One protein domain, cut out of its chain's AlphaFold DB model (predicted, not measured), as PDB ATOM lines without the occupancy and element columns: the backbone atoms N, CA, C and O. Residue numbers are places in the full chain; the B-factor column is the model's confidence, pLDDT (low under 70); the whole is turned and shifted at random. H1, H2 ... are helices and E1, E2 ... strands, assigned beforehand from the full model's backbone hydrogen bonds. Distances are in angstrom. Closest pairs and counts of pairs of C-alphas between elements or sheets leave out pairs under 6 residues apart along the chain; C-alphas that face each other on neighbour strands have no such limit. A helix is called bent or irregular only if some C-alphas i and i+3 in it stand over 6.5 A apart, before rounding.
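AT A GLANCE: This is residues 198 to 309 of the 313 residues of the protein "Protein-glutamate O-methyltransferase" of uncultured bacterium (UniProt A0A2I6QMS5). Helix H2 runs through the middle, packed over a long pair of parallel strands, E1 and E2, with H1 packed on H2 at a steep angle. Towards the other end of the longest axis is a small three-stranded sheet, E3, E5 and E4, with the short helices H4 and H5 near it, while short H6 packs on H2. The printed part is 112 residues with six named helices and five named strands, in the order H1 E1 H2 E2 H3 E3 H4 H5 E4 E5 H6, of the mixed class; the sheet E3 E5 E4 is antiparallel. It is compact, with a radius of gyration of the C-alphas of 14.0 A and spans of 41 by 32 by 26 A.

HOW THE PARTS SIT: H1, residues 198 to 214, touches H2, residues 230 to 242, at a steep tilt of 57 degrees, the same way; their closest C-alphas, of Lys 204 and Phe 242, are 6.3 A apart. E1, residues 218 to 224, and E2, residues 251 to 257, are parallel neighbours at 9 degrees, with N 221 and O 253 within hydrogen-bond range at 2.9 A. E1, H2 and E2 form a strand-helix-strand unit, two parallel neighbour strands with a helix between them along the chain; its crossover is right-handed. The closest C-alphas of H2 and E2 are those of Ala 232 and Ala 256, 6.2 A apart. H3, residues 261 to 270, is close to H2 but not clearly touching, the closest C-alphas, of Gln 230 and Gly 268, being 7.4 A apart. E3, residues 272 to 274, is antiparallel to E5, residues 296 to 299, at 148 degrees, with N 273 and O 297 2.8 A apart. E4, residues 290 to 293, forms a hairpin with E5, with N 298 and O 291 2.8 A apart. H4, residues 275 to 279, and H5, residues 283 to 289, only graze this sheet. H6, residues 301 to 304, touches residues 233 to 237 of H2 alone; the closest C-alphas, of Ala 236 and Ile 303, are 6.1 A apart. Every O i to N i+4 pair is within range in H2 and H5, against 10 of 13 in H1, 4 of 6 in H3 and 0 of 1 in H4, which has 2 of 2 O i to N i+3 pairs; H6 is too short for an i+4 pair.

IN THESE COORDINATES: H1 begins at C-alpha 198, (4.795, 2.549, -14.183), and is 23.7 A long. It is irregular, but only just, with C-alphas 205 and 208 6.8 A apart, and has a kink of 35 degrees near residue 208. E1 measures 19.7 A, H2 18.1 A and E2 19.2 A. H6 ends at C-alpha 304, (10.428, 9.771, 7.611).

THE WHOLE: The two C-alphas farthest apart, of Asn 214 and Thr 294, are 43.2 A apart. The printed part has no cut and no long link. Its mean pLDDT is 91.8, and no printed residue is under 70.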
ATOM      1  N   GLU A 198       5.482   1.755 -13.159       91.50
ATOM      2  CA  GLU A 198       4.795   2.549 -14.183       91.50
ATOM      3  C   GLU A 198       3.857   3.608 -13.573       91.50
ATOM      4  O   GLU A 198       3.739   4.715 -14.107       91.50
ATOM      5  N   MET A 199       3.242   3.315 -12.420       94.06
ATOM      6  CA  MET A 199       2.379   4.252 -11.696       94.06
ATOM      7  C   MET A 199       3.182   5.395 -11.070       94.06
ATOM      8  O   MET A 199       2.751   6.549 -11.126       94.06
ATOM      9  N   PHE A 200       4.374   5.112 -10.539       95.12
ATOM     10  CA  PHE A 200       5.278   6.132  -9.997       95.12
ATOM     11  C   PHE A 200       5.861   7.023 -11.101       95.12
ATOM     12  O   PHE A 200       5.970   8.240 -10.930       95.12
ATOM     13  N   GLU A 201       6.150   6.453 -12.270       93.75
ATOM     14  CA  GLU A 201       6.536   7.221 -13.455       93.75
ATOM     15  C   GLU A 201       5.407   8.145 -13.931       93.75
ATOM     16  O   GLU A 201       5.641   9.326 -14.212       93.75
ATOM     17  N   ALA A 202       4.167   7.648 -13.976       95.38
ATOM     18  CA  ALA A 202       2.998   8.454 -14.313       95.38
ATOM     19  C   ALA A 202       2.748   9.568 -13.280       95.38
ATOM     20  O   ALA A 202       2.496  10.714 -13.669       95.38
ATOM     21  N   LEU A 203       2.882   9.265 -11.983       94.94
ATOM     22  CA  LEU A 203       2.813  10.243 -10.895       94.94
ATOM     23  C   LEU A 203       3.820  11.376 -11.136       94.94
ATOM     24  O   LEU A 203       3.430  12.545 -11.198       94.94
ATOM     25  N   LYS A 204       5.092  11.035 -11.367       93.50
ATOM     26  CA  LYS A 204       6.189  11.993 -11.566       93.50
ATOM     27  C   LYS A 204       6.037  12.844 -12.828       93.50
ATOM     28  O   LYS A 204       6.311  14.042 -12.790       93.50
ATOM     29  N   LYS A 205       5.615  12.243 -13.946       94.56
ATOM     30  CA  LYS A 205       5.576  12.903 -15.266       94.56
ATOM     31  C   LYS A 205       4.275  13.642 -15.562       94.56
ATOM     32  O   LYS A 205       4.304  14.591 -16.338       94.56
ATOM     33  N   ARG A 206       3.143  13.198 -15.008       94.06
ATOM     34  CA  ARG A 206       1.810  13.700 -15.391       94.06
ATOM     35  C   ARG A 206       1.077  14.375 -14.242       94.06
ATOM     36  O   ARG A 206       0.460  15.409 -14.456       94.06
ATOM     37  N   VAL A 207       1.137  13.803 -13.041       94.12
ATOM     38  CA  VAL A 207       0.298  14.245 -11.917       94.12
ATOM     39  C   VAL A 207       0.974  15.353 -11.111       94.12
ATOM     40  O   VAL A 207       0.378  16.406 -10.900       94.12
ATOM     41  N   LEU A 208       2.230  15.158 -10.692       93.25
ATOM     42  CA  LEU A 208       2.950  16.143  -9.877       93.25
ATOM     43  C   LEU A 208       3.110  17.519 -10.550       93.25
ATOM     44  O   LEU A 208       2.893  18.512  -9.855       93.25
ATOM     45  N   PRO A 209       3.416  17.634 -11.864       92.75
ATOM     46  CA  PRO A 209       3.464  18.937 -12.529       92.75
ATOM     47  C   PRO A 209       2.162  19.738 -12.398       92.75
ATOM     48  O   PRO A 209       2.200  20.923 -12.072       92.75
ATOM     49  N   GLU A 210       1.015  19.088 -12.603       92.62
ATOM     50  CA  GLU A 210      -0.301  19.730 -12.512       92.62
ATOM     51  C   GLU A 210      -0.671  20.068 -11.061       92.62
ATOM     52  O   GLU A 210      -1.202  21.145 -10.786       92.62
ATOM     53  N   LEU A 211      -0.358  19.188 -10.104       90.31
ATOM     54  CA  LEU A 211      -0.628  19.447  -8.686       90.31
ATOM     55  C   LEU A 211       0.142  20.662  -8.168       90.31
ATOM     56  O   LEU A 211      -0.450  21.516  -7.508       90.31
ATOM     57  N   VAL A 212       1.431  20.761  -8.500       89.12
ATOM     58  CA  VAL A 212       2.302  21.861  -8.057       89.12
ATOM     59  C   VAL A 212       1.919  23.179  -8.715       89.12
ATOM     60  O   VAL A 212       1.970  24.219  -8.068       89.12
ATOM     61  N   LYS A 213       1.473  23.149  -9.976       88.06
ATOM     62  CA  LYS A 213       0.949  24.339 -10.657       88.06
ATOM     63  C   LYS A 213      -0.269  24.926  -9.935       88.06
ATOM     64  O   LYS A 213      -0.393  26.143  -9.855       88.06
ATOM     65  N   ASN A 214      -1.152  24.071  -9.421       85.88
ATOM     66  CA  ASN A 214      -2.385  24.498  -8.756       85.88
ATOM     67  C   ASN A 214      -2.205  24.772  -7.252       85.88
ATOM     68  O   ASN A 214      -2.981  25.530  -6.681       85.88
ATOM     69  N   ASN A 215      -1.204  24.160  -6.608       84.19
ATOM     70  CA  ASN A 215      -0.947  24.263  -5.168       84.19
ATOM     71  C   ASN A 215       0.566  24.405  -4.902       84.19
ATOM     72  O   ASN A 215       1.204  23.455  -4.443       84.19
ATOM     73  N   PRO A 216       1.169  25.568  -5.205       82.88
ATOM     74  CA  PRO A 216       2.623  25.730  -5.161       82.88
ATOM     75  C   PRO A 216       3.209  25.658  -3.742       82.88
ATOM     76  O   PRO A 216       4.335  25.197  -3.565       82.88
ATOM     77  N   ASP A 217       2.446  26.069  -2.726       87.62
ATOM     78  CA  ASP A 217       2.970  26.258  -1.366       87.62
ATOM     79  C   ASP A 217       2.804  25.044  -0.446       87.62
ATOM     80  O   ASP A 217       3.515  24.923   0.558       87.62
ATOM     81  N   SER A 218       1.885  24.125  -0.761       90.75
ATOM     82  CA  SER A 218       1.634  22.956   0.084       90.75
ATOM     83  C   SER A 218       1.187  21.733  -0.705       90.75
ATOM     84  O   SER A 218       0.359  21.833  -1.608       90.75
ATOM     85  N   LEU A 219       1.696  20.567  -0.309       92.88
ATOM     86  CA  LEU A 219       1.310  19.280  -0.866       92.88
ATOM     87  C   LEU A 219       0.945  18.307   0.254       92.88
ATOM     88  O   LEU A 219       1.738  18.045   1.159       92.88
ATOM     89  N   ARG A 220      -0.260  17.745   0.178       94.25
ATOM     90  CA  ARG A 220      -0.736  16.720   1.107       94.25
ATOM     91  C   ARG A 220      -1.105  15.474   0.324       94.25
ATOM     92  O   ARG A 220      -1.865  15.555  -0.636       94.25
ATOM     93  N   VAL A 221      -0.571  14.336   0.743       95.31
ATOM     94  CA  VAL A 221      -0.862  13.027   0.157       95.31
ATOM     95  C   VAL A 221      -1.430  12.128   1.242       95.31
ATOM     96  O   VAL A 221      -0.998  12.197   2.391       95.31
ATOM     97  N   TRP A 222      -2.400  11.292   0.888       96.88
ATOM     98  CA  TRP A 222      -2.931  10.266   1.773       96.88
ATOM     99  C   TRP A 222      -2.728   8.891   1.143       96.88
ATOM    100  O   TRP A 222      -3.163   8.646   0.021       96.88
ATOM    101  N   VAL A 223      -2.051   8.018   1.879       95.25
ATOM    102  CA  VAL A 223      -1.826   6.609   1.572       95.25
ATOM    103  C   VAL A 223      -2.739   5.791   2.476       95.25
ATOM    104  O   VAL A 223      -2.458   5.603   3.665       95.25
ATOM    105  N   ALA A 224      -3.870   5.359   1.922       92.00
ATOM    106  CA  ALA A 224      -4.872   4.570   2.626       92.00
ATOM    107  C   ALA A 224      -4.575   3.069   2.466       92.00
ATOM    108  O   ALA A 224      -4.562   2.564   1.349       92.00
ATOM    109  N   GLY A 225      -4.357   2.363   3.579       88.25
ATOM    110  CA  GLY A 225      -3.892   0.973   3.578       88.25
ATOM    111  C   GLY A 225      -2.387   0.877   3.338       88.25
ATOM    112  O   GLY A 225      -1.942   0.182   2.430       88.25
ATOM    113  N   CYS A 226      -1.589   1.628   4.106       90.50
ATOM    114  CA  CYS A 226      -0.153   1.756   3.846       90.50
ATOM    115  C   CYS A 226       0.668   0.490   4.140       90.50
ATOM    116  O   CYS A 226       1.860   0.459   3.811       90.50
ATOM    117  N   SER A 227       0.076  -0.527   4.780       90.31
ATOM    118  CA  SER A 227       0.772  -1.703   5.298       90.31
ATOM    119  C   SER A 227       2.043  -1.272   6.051       90.31
ATOM    120  O   SER A 227       2.051  -0.263   6.762       90.31
ATOM    121  N   THR A 228       3.156  -1.975   5.881       91.50
ATOM    122  CA  THR A 228       4.425  -1.688   6.554       91.50
ATOM    123  C   THR A 228       5.150  -0.432   6.040       91.50
ATOM    124  O   THR A 228       6.322  -0.244   6.357       91.50
ATOM    125  N   GLY A 229       4.489   0.452   5.280       93.81
ATOM    126  CA  GLY A 229       4.945   1.816   4.975       93.81
ATOM    127  C   GLY A 229       5.706   2.003   3.657       93.81
ATOM    128  O   GLY A 229       5.983   3.142   3.286       93.81
ATOM    129  N   GLN A 230       6.011   0.928   2.925       95.62
ATOM    130  CA  GLN A 230       6.807   0.974   1.692       95.62
ATOM    131  C   GLN A 230       6.204   1.920   0.645       95.62
ATOM    132  O   GLN A 230       6.932   2.728   0.080       95.62
ATOM    133  N   GLU A 231       4.884   1.887   0.431       95.81
ATOM    134  CA  GLU A 231       4.216   2.776  -0.531       95.81
ATOM    135  C   GLU A 231       4.350   4.255  -0.137       95.81
ATOM    136  O   GLU A 231       4.711   5.093  -0.964       95.81
ATOM    137  N   ALA A 232       4.138   4.575   1.145       97.12
ATOM    138  CA  ALA A 232       4.284   5.937   1.656       97.12
ATOM    139  C   ALA A 232       5.712   6.461   1.467       97.12
ATOM    140  O   ALA A 232       5.910   7.605   1.052       97.12
ATOM    141  N   TYR A 233       6.709   5.610   1.704       97.94
ATOM    142  CA  TYR A 233       8.106   5.958   1.482       97.94
ATOM    143  C   TYR A 233       8.480   6.047   0.005       97.94
ATOM    144  O   TYR A 233       9.224   6.952  -0.365       97.94
ATOM    145  N   SER A 234       7.932   5.200  -0.863       98.12
ATOM    146  CA  SER A 234       8.106   5.335  -2.310       98.12
ATOM    147  C   SER A 234       7.529   6.644  -2.835       98.12
ATOM    148  O   SER A 234       8.205   7.339  -3.587       98.12
ATOM    149  N   ILE A 235       6.338   7.039  -2.375       97.31
ATOM    150  CA  ILE A 235       5.751   8.343  -2.706       97.31
ATOM    151  C   ILE A 235       6.661   9.473  -2.217       97.31
ATOM    152  O   ILE A 235       6.965  10.380  -2.987       97.31
ATOM    153  N   ALA A 236       7.144   9.414  -0.972       97.31
ATOM    154  CA  ALA A 236       8.056  10.418  -0.423       97.31
ATOM    155  C   ALA A 236       9.334  10.569  -1.264       97.31
ATOM    156  O   ALA A 236       9.727  11.688  -1.598       97.31
ATOM    157  N   ILE A 237       9.945   9.447  -1.656       97.50
ATOM    158  CA  ILE A 237      11.124   9.425  -2.525       97.50
ATOM    159  C   ILE A 237      10.791  10.048  -3.885       97.50
ATOM    160  O   ILE A 237      11.506  10.943  -4.334       97.50
ATOM    161  N   THR A 238       9.684   9.649  -4.521       96.75
ATOM    162  CA  THR A 238       9.251  10.212  -5.809       96.75
ATOM    163  C   THR A 238       9.011  11.720  -5.732       96.75
ATOM    164  O   THR A 238       9.384  12.440  -6.658       96.75
ATOM    165  N   LEU A 239       8.433  12.217  -4.634       95.12
ATOM    166  CA  LEU A 239       8.246  13.652  -4.411       95.12
ATOM    167  C   LEU A 239       9.587  14.382  -4.306       95.12
ATOM    168  O   LEU A 239       9.788  15.379  -4.997       95.12
ATOM    169  N   LEU A 240      10.518  13.889  -3.485       94.25
ATOM    170  CA  LEU A 240      11.832  14.524  -3.342       94.25
ATOM    171  C   LEU A 240      12.627  14.507  -4.650       94.25
ATOM    172  O   LEU A 240      13.230  15.514  -5.004       94.25
ATOM    173  N   GLU A 241      12.575  13.414  -5.409       95.00
ATOM    174  CA  GLU A 241      13.181  13.359  -6.740       95.00
ATOM    175  C   GLU A 241      12.505  14.291  -7.752       95.00
ATOM    176  O   GLU A 241      13.157  14.790  -8.666       95.00
ATOM    177  N   PHE A 242      11.191  14.505  -7.651       94.25
ATOM    178  CA  PHE A 242      10.485  15.424  -8.543       94.25
ATOM    179  C   PHE A 242      10.918  16.877  -8.320       94.25
ATOM    180  O   PHE A 242      11.028  17.629  -9.296       94.25
ATOM    181  N   PHE A 243      11.143  17.251  -7.059       92.94
ATOM    182  CA  PHE A 243      11.597  18.582  -6.652       92.94
ATOM    183  C   PHE A 243      13.115  18.753  -6.685       92.94
ATOM    184  O   PHE A 243      13.607  19.835  -6.374       92.94
ATOM    185  N   ASP A 244      13.868  17.731  -7.090       89.50
ATOM    186  CA  ASP A 244      15.305  17.865  -7.279       89.50
ATOM    187  C   ASP A 244      15.565  18.985  -8.300       89.50
ATOM    188  O   ASP A 244      15.029  18.972  -9.410       89.50
ATOM    189  N   GLN A 245      16.348  19.991  -7.900       81.38
ATOM    190  CA  GLN A 245      16.644  21.190  -8.705       81.38
ATOM    191  C   GLN A 245      15.420  22.068  -9.051       81.38
ATOM    192  O   GLN A 245      15.487  22.892  -9.963       81.38
ATOM    193  N   LYS A 246      14.308  21.936  -8.315       87.56
ATOM    194  CA  LYS A 246      13.121  22.802  -8.421       87.56
ATOM    195  C   LYS A 246      12.771  23.417  -7.062       87.56
ATOM    196  O   LYS A 246      13.150  22.868  -6.028       87.56
ATOM    197  N   PRO A 247      12.011  24.526  -7.026       84.81
ATOM    198  CA  PRO A 247      11.453  25.030  -5.777       84.81
ATOM    199  C   PRO A 247      10.553  23.965  -5.138       84.81
ATOM    200  O   PRO A 247       9.624  23.465  -5.775       84.81
ATOM    201  N   LYS A 248      10.849  23.609  -3.887       85.81
ATOM    202  CA  LYS A 248      10.035  22.692  -3.087       85.81
ATOM    203  C   LYS A 248       8.920  23.485  -2.384       85.81
ATOM    204  O   LYS A 248       9.207  24.576  -1.893       85.81
ATOM    205  N   PRO A 249       7.694  22.941  -2.276       87.38
ATOM    206  CA  PRO A 249       6.645  23.517  -1.446       87.38
ATOM    207  C   PRO A 249       7.111  23.715  -0.003       87.38
ATOM    208  O   PRO A 249       7.852  22.888   0.539       87.38
ATOM    209  N   SER A 250       6.609  24.768   0.637       86.75
ATOM    210  CA  SER A 250       6.894  25.087   2.042       86.75
ATOM    211  C   SER A 250       6.423  23.989   3.001       86.75
ATOM    212  O   SER A 250       6.967  23.843   4.094       86.75
ATOM    213  N   SER A 251       5.424  23.196   2.596       90.50
ATOM    214  CA  SER A 251       4.914  22.066   3.371       90.50
ATOM    215  C   SER A 251       4.642  20.851   2.484       90.50
ATOM    216  O   SER A 251       3.920  20.946   1.491       90.50
ATOM    217  N   ILE A 252       5.195  19.695   2.859       94.31
ATOM    218  CA  ILE A 252       4.857  18.389   2.280       94.31
ATOM    219  C   ILE A 252       4.500  17.447   3.424       94.31
ATOM    220  O   ILE A 252       5.303  17.259   4.336       94.31
ATOM    221  N   GLN A 253       3.312  16.847   3.364       95.94
ATOM    222  CA  GLN A 253       2.847  15.877   4.354       95.94
ATOM    223  C   GLN A 253       2.237  14.658   3.672       95.94
ATOM    224  O   GLN A 253       1.357  14.786   2.822       95.94
ATOM    225  N   ILE A 254       2.671  13.474   4.085       97.25
ATOM    226  CA  ILE A 254       2.147  12.192   3.625       97.25
ATOM    227  C   ILE A 254       1.492  11.518   4.822       97.25
ATOM    228  O   ILE A 254       2.171  11.062   5.735       97.25
ATOM    229  N   PHE A 255       0.169  11.462   4.834       96.94
ATOM    230  CA  PHE A 255      -0.584  10.716   5.831       96.94
ATOM    231  C   PHE A 255      -0.631   9.262   5.382       96.94
ATOM    232  O   PHE A 255      -1.103   8.984   4.287       96.94
ATOM    233  N   ALA A 256      -0.133   8.338   6.193       95.44
ATOM    234  CA  ALA A 256      -0.091   6.918   5.868       95.44
ATOM    235  C   ALA A 256      -0.834   6.137   6.951       95.44
ATOM    236  O   ALA A 256      -0.413   6.106   8.105       95.44
ATOM    237  N   THR A 257      -1.982   5.574   6.588       92.56
ATOM    238  CA  THR A 257      -2.939   5.007   7.543       92.56
ATOM    239  C   THR A 257      -3.228   3.553   7.225       92.56
ATOM    240  O   THR A 257      -3.393   3.207   6.056       92.56
ATOM    241  N   ASP A 258      -3.381   2.725   8.252       89.88
ATOM    242  CA  ASP A 258      -3.715   1.311   8.124       89.88
ATOM    243  C   ASP A 258      -4.548   0.854   9.328       89.88
ATOM    244  O   ASP A 258      -4.456   1.436  10.409       89.88
ATOM    245  N   ILE A 259      -5.362  -0.185   9.142       83.69
ATOM    246  CA  ILE A 259      -6.160  -0.793  10.215       83.69
ATOM    247  C   ILE A 259      -5.303  -1.676  11.135       83.69
ATOM    248  O   ILE A 259      -5.657  -1.910  12.290       83.69
ATOM    249  N   SER A 260      -4.170  -2.172  10.633       78.19
ATOM    250  CA  SER A 260      -3.257  -3.044  11.365       78.19
ATOM    251  C   SER A 260      -2.211  -2.241  12.143       78.19
ATOM    252  O   SER A 260      -1.085  -2.042  11.695       78.19
ATOM    253  N   GLU A 261      -2.551  -1.784  13.347       76.00
ATOM    254  CA  GLU A 261      -1.639  -0.946  14.142       76.00
ATOM    255  C   GLU A 261      -0.290  -1.643  14.432       76.00
ATOM    256  O   GLU A 261       0.772  -1.125  14.080       76.00
ATOM    257  N   SER A 262      -0.321  -2.852  15.001       70.69
ATOM    258  CA  SER A 262       0.887  -3.539  15.480       70.69
ATOM    259  C   SER A 262       1.782  -4.088  14.365       70.69
ATOM    260  O   SER A 262       2.988  -4.221  14.545       70.69
ATOM    261  N   VAL A 263       1.211  -4.458  13.213       75.06
ATOM    262  CA  VAL A 263       2.000  -5.038  12.111       75.06
ATOM    263  C   VAL A 263       2.386  -3.965  11.100       75.06
ATOM    264  O   VAL A 263       3.551  -3.894  10.724       75.06
ATOM    265  N   ALA A 264       1.444  -3.122  10.677       85.00
ATOM    266  CA  ALA A 264       1.659  -2.142   9.618       85.00
ATOM    267  C   ALA A 264       2.265  -0.836  10.161       85.00
ATOM    268  O   ALA A 264       3.397  -0.484   9.818       85.00
ATOM    269  N   ILE A 265       1.558  -0.148  11.064       90.75
ATOM    270  CA  ILE A 265       1.942   1.196  11.531       90.75
ATOM    271  C   ILE A 265       3.253   1.182  12.324       90.75
ATOM    272  O   ILE A 265       4.132   2.015  12.081       90.75
ATOM    273  N   GLU A 266       3.434   0.229  13.240       89.69
ATOM    274  CA  GLU A 266       4.681   0.106  14.004       89.69
ATOM    275  C   GLU A 266       5.889  -0.226  13.116       89.69
ATOM    276  O   GLU A 266       6.968   0.344  13.294       89.69
ATOM    277  N   ALA A 267       5.728  -1.122  12.136       88.88
ATOM    278  CA  ALA A 267       6.789  -1.436  11.180       88.88
ATOM    279  C   ALA A 267       7.143  -0.221  10.316       88.88
ATOM    280  O   ALA A 267       8.323   0.121  10.218       88.88
ATOM    281  N   GLY A 268       6.131   0.478   9.792       91.19
ATOM    282  CA  GLY A 268       6.316   1.717   9.046       91.19
ATOM    283  C   GLY A 268       7.106   2.739   9.858       91.19
ATOM    284  O   GLY A 268       8.151   3.193   9.413       91.19
ATOM    285  N   ARG A 269       6.715   3.020  11.108       93.31
ATOM    286  CA  ARG A 269       7.437   3.971  11.977       93.31
ATOM    287  C   ARG A 269       8.882   3.570  12.270       93.31
ATOM    288  O   ARG A 269       9.760   4.437  12.305       93.31
ATOM    289  N   ARG A 270       9.141   2.274  12.494       93.50
ATOM    290  CA  ARG A 270      10.513   1.758  12.653       93.50
ATOM    291  C   ARG A 270      11.342   2.012  11.394       93.50
ATOM    292  O   ARG A 270      12.544   2.274  11.512       93.50
ATOM    293  N   GLY A 271      10.704   1.937  10.223       94.88
ATOM    294  CA  GLY A 271      11.280   2.245   8.917       94.88
ATOM    295  C   GLY A 271      12.495   1.387   8.578       94.88
ATOM    296  O   GLY A 271      13.379   1.861   7.872       94.88
ATOM    297  N   PHE A 272      12.584   0.182   9.148       94.88
ATOM    298  CA  PHE A 272      13.651  -0.782   8.894       94.88
ATOM    299  C   PHE A 272      13.125  -1.890   7.992       94.88
ATOM    300  O   PHE A 272      12.073  -2.462   8.277       94.88
ATOM    301  N   TYR A 273      13.883  -2.206   6.951       92.44
ATOM    302  CA  TYR A 273      13.538  -3.200   5.949       92.44
ATOM    303  C   TYR A 273      14.745  -4.096   5.656       92.44
ATOM    304  O   TYR A 273      15.875  -3.607   5.687       92.44
ATOM    305  N   PRO A 274      14.534  -5.391   5.381       88.44
ATOM    306  CA  PRO A 274      15.620  -6.338   5.135       88.44
ATOM    307  C   PRO A 274      16.387  -6.027   3.844       88.44
ATOM    308  O   PRO A 274      15.896  -5.319   2.965       88.44
ATOM    309  N   ASP A 275      17.566  -6.631   3.692       83.12
ATOM    310  CA  ASP A 275      18.426  -6.482   2.504       83.12
ATOM    311  C   ASP A 275      17.724  -6.821   1.179       83.12
ATOM    312  O   ASP A 275      18.112  -6.324   0.124       83.12
ATOM    313  N   SER A 276      16.636  -7.595   1.216       80.75
ATOM    314  CA  SER A 276      15.851  -7.924   0.022       80.75
ATOM    315  C   SER A 276      15.276  -6.703  -0.706       80.75
ATOM    316  O   SER A 276      14.934  -6.827  -1.877       80.75
ATOM    317  N   ILE A 277      15.174  -5.530  -0.063       88.50
ATOM    318  CA  ILE A 277      14.709  -4.315  -0.755       88.50
ATOM    319  C   ILE A 277      15.674  -3.842  -1.850       88.50
ATOM    320  O   ILE A 277      15.297  -3.007  -2.666       88.50
ATOM    321  N   GLU A 278      16.900  -4.374  -1.905       87.06
ATOM    322  CA  GLU A 278      17.849  -4.114  -2.996       87.06
ATOM    323  C   GLU A 278      17.316  -4.547  -4.371       87.06
ATOM    324  O   GLU A 278      17.738  -3.998  -5.387       87.06
ATOM    325  N   ALA A 279      16.355  -5.476  -4.405       80.56
ATOM    326  CA  ALA A 279      15.649  -5.870  -5.623       80.56
ATOM    327  C   ALA A 279      14.512  -4.902  -6.014       80.56
ATOM    328  O   ALA A 279      14.044  -4.925  -7.150       80.56
ATOM    329  N   GLU A 280      14.050  -4.066  -5.080       87.06
ATOM    330  CA  GLU A 280      12.881  -3.187  -5.236       87.06
ATOM    331  C   GLU A 280      13.278  -1.710  -5.408       87.06
ATOM    332  O   GLU A 280      12.557  -0.926  -6.024       87.06
ATOM    333  N   VAL A 281      14.430  -1.311  -4.857       93.00
ATOM    334  CA  VAL A 281      14.895   0.080  -4.791       93.00
ATOM    335  C   VAL A 281      16.223   0.224  -5.525       93.00
ATOM    336  O   VAL A 281      17.167  -0.532  -5.295       93.00
ATOM    337  N   SER A 282      16.345   1.244  -6.380       93.81
ATOM    338  CA  SER A 282      17.576   1.438  -7.152       93.81
ATOM    339  C   SER A 282      18.788   1.743  -6.251       93.81
ATOM    340  O   SER A 282      18.650   2.417  -5.224       93.81
ATOM    341  N   PRO A 283      20.023   1.381  -6.653       93.44
ATOM    342  CA  PRO A 283      21.223   1.688  -5.871       93.44
ATOM    343  C   PRO A 283      21.431   3.185  -5.604       93.44
ATOM    344  O   PRO A 283      22.033   3.561  -4.599       93.44
ATOM    345  N   VAL A 284      20.963   4.050  -6.511       94.88
ATOM    346  CA  VAL A 284      21.022   5.511  -6.341       94.88
ATOM    347  C   VAL A 284      20.082   5.952  -5.222       94.88
ATOM    348  O   VAL A 284      20.498   6.702  -4.342       94.88
ATOM    349  N   GLN A 285      18.849   5.442  -5.214       96.19
ATOM    350  CA  GLN A 285      17.870   5.727  -4.166       96.19
ATOM    351  C   GLN A 285      18.298   5.148  -2.817       96.19
ATOM    352  O   GLN A 285      18.228   5.863  -1.823       96.19
ATOM    353  N   LEU A 286      18.816   3.913  -2.772       96.12
ATOM    354  CA  LEU A 286      19.335   3.305  -1.540       96.12
ATOM    355  C   LEU A 286      20.430   4.158  -0.901       96.12
ATOM    356  O   LEU A 286      20.375   4.433   0.291       96.12
ATOM    357  N   ARG A 287      21.401   4.630  -1.694       95.69
ATOM    358  CA  ARG A 287      22.485   5.484  -1.182       95.69
ATOM    359  C   ARG A 287      22.002   6.845  -0.685       95.69
ATOM    360  O   ARG A 287      22.640   7.416   0.191       95.69
ATOM    361  N   ARG A 288      20.932   7.388  -1.273       96.44
ATOM    362  CA  ARG A 288      20.429   8.735  -0.959       96.44
ATOM    363  C   ARG A 288      19.420   8.740   0.189       96.44
ATOM    364  O   ARG A 288      19.464   9.624   1.034       96.44
ATOM    365  N   PHE A 289      18.505   7.776   0.209       97.81
ATOM    366  CA  PHE A 289      17.303   7.808   1.047       97.81
ATOM    367  C   PHE A 289      17.272   6.733   2.135       97.81
ATOM    368  O   PHE A 289      16.320   6.682   2.913       97.81
ATOM    369  N   PHE A 290      18.308   5.899   2.230       97.94
ATOM    370  CA  PHE A 290      18.411   4.854   3.241       97.94
ATOM    371  C   PHE A 290      19.782   4.873   3.919       97.94
ATOM    372  O   PHE A 290      20.788   5.289   3.351       97.94
ATOM    373  N   VAL A 291      19.815   4.390   5.157       96.81
ATOM    374  CA  VAL A 291      21.024   4.134   5.936       96.81
ATOM    375  C   VAL A 291      21.169   2.622   6.054       96.81
ATOM    376  O   VAL A 291      20.257   1.963   6.556       96.81
ATOM    377  N   LYS A 292      22.286   2.063   5.575       94.31
ATOM    378  CA  LYS A 292      22.588   0.634   5.746       94.31
ATOM    379  C   LYS A 292      22.813   0.348   7.231       94.31
ATOM    380  O   LYS A 292      23.543   1.080   7.895       94.31
ATOM    381  N   ASP A 293      22.186  -0.705   7.730       91.19
ATOM    382  CA  ASP A 293      22.269  -1.180   9.110       91.19
ATOM    383  C   ASP A 293      22.488  -2.708   9.077       91.19
ATOM    384  O   ASP A 293      22.487  -3.333   8.013       91.19
ATOM    385  N   THR A 294      22.729  -3.332  10.226       87.75
ATOM    386  CA  THR A 294      22.985  -4.777  10.282       87.75
ATOM    387  C   THR A 294      21.730  -5.545   9.864       87.75
ATOM    388  O   THR A 294      20.695  -5.454  10.521       87.75
ATOM    389  N   GLY A 295      21.827  -6.307   8.771       81.12
ATOM    390  CA  GLY A 295      20.730  -7.117   8.229       81.12
ATOM    391  C   GLY A 295      19.665  -6.336   7.452       81.12
ATOM    392  O   GLY A 295      18.574  -6.869   7.236       81.12
ATOM    393  N   GLY A 296      19.928  -5.082   7.066       91.69
ATOM    394  CA  GLY A 296      18.977  -4.327   6.259       91.69
ATOM    395  C   GLY A 296      19.285  -2.847   6.070       91.69
ATOM    396  O   GLY A 296      20.417  -2.369   6.152       91.69
ATOM    397  N   TYR A 297      18.218  -2.103   5.818       95.69
ATOM    398  CA  TYR A 297      18.221  -0.676   5.548       95.69
ATOM    399  C   TYR A 297      17.191   0.029   6.411       95.69
ATOM    400  O   TYR A 297      16.066  -0.438   6.581       95.69
ATOM    401  N   ARG A 298      17.548   1.217   6.889       97.38
ATOM    402  CA  ARG A 298      16.622   2.126   7.554       97.38
ATOM    403  C   ARG A 298      16.343   3.335   6.679       97.38
ATOM    404  O   ARG A 298      17.275   3.983   6.215       97.38
ATOM    405  N   VAL A 299      15.075   3.673   6.493       97.69
ATOM    406  CA  VAL A 299      14.667   4.878   5.763       97.69
ATOM    407  C   VAL A 299      15.218   6.123   6.464       97.69
ATOM    408  O   VAL A 299      15.148   6.256   7.696       97.69
ATOM    409  N   SER A 300      15.790   7.042   5.684       97.06
ATOM    410  CA  SER A 300      16.423   8.254   6.200       97.06
ATOM    411  C   SER A 300      15.431   9.116   6.983       97.06
ATOM    412  O   SER A 300      14.216   9.079   6.774       97.06
ATOM    413  N   LYS A 301      15.950   9.917   7.918       95.56
ATOM    414  CA  LYS A 301      15.119  10.849   8.693       95.56
ATOM    415  C   LYS A 301      14.398  11.852   7.783       95.56
ATOM    416  O   LYS A 301      13.234  12.125   8.017       95.56
ATOM    417  N   GLU A 302      15.055  12.317   6.719       94.62
ATOM    418  CA  GLU A 302      14.468  13.244   5.741       94.62
ATOM    419  C   GLU A 302      13.174  12.701   5.123       94.62
ATOM    420  O   GLU A 302      12.194  13.430   5.023       94.62
ATOM    421  N   ILE A 303      13.150  11.420   4.747       96.81
ATOM    422  CA  ILE A 303      11.946  10.778   4.216       96.81
ATOM    423  C   ILE A 303      10.912  10.555   5.324       96.81
ATOM    424  O   ILE A 303       9.730  10.833   5.130       96.81
ATOM    425  N   ARG A 304      11.341  10.066   6.495       96.00
ATOM    426  CA  ARG A 304      10.428   9.771   7.611       96.00
ATOM    427  C   ARG A 304       9.720  11.013   8.140       96.00
ATOM    428  O   ARG A 304       8.547  10.914   8.471       96.00
ATOM    429  N   ASP A 305      10.388  12.163   8.155       95.25
ATOM    430  CA  ASP A 305       9.815  13.432   8.615       95.25
ATOM    431  C   ASP A 305       8.674  13.931   7.698       95.25
ATOM    432  O   ASP A 305       7.843  14.726   8.134       95.25
ATOM    433  N   LEU A 306       8.586  13.445   6.449       95.88
ATOM    434  CA  LEU A 306       7.458  13.725   5.548       95.88
ATOM    435  C   LEU A 306       6.239  12.835   5.823       95.88
ATOM    436  O   LEU A 306       5.124  13.197   5.442       95.88
ATOM    437  N   CYS A 307       6.440  11.671   6.444       96.81
ATOM    438  CA  CYS A 307       5.421  10.637   6.603       96.81
ATOM    439  C   CYS A 307       4.836  10.634   8.020       96.81
ATOM    440  O   CYS A 307       5.498  10.294   8.999       96.81
ATOM    441  N   ILE A 308       3.545  10.932   8.120       95.81
ATOM    442  CA  ILE A 308       2.764  10.895   9.352       95.81
ATOM    443  C   ILE A 308       1.983   9.582   9.372       95.81
ATOM    444  O   ILE A 308       1.038   9.406   8.605       95.81
ATOM    445  N   LEU A 309       2.372   8.668  10.262       92.38
ATOM    446  CA  LEU A 309       1.685   7.393  10.479       92.38
ATOM    447  C   LEU A 309       0.924   7.461  11.811       92.38
ATOM    448  O   LEU A 309       1.555   7.237  12.849       92.38
TER     449      LEU A 309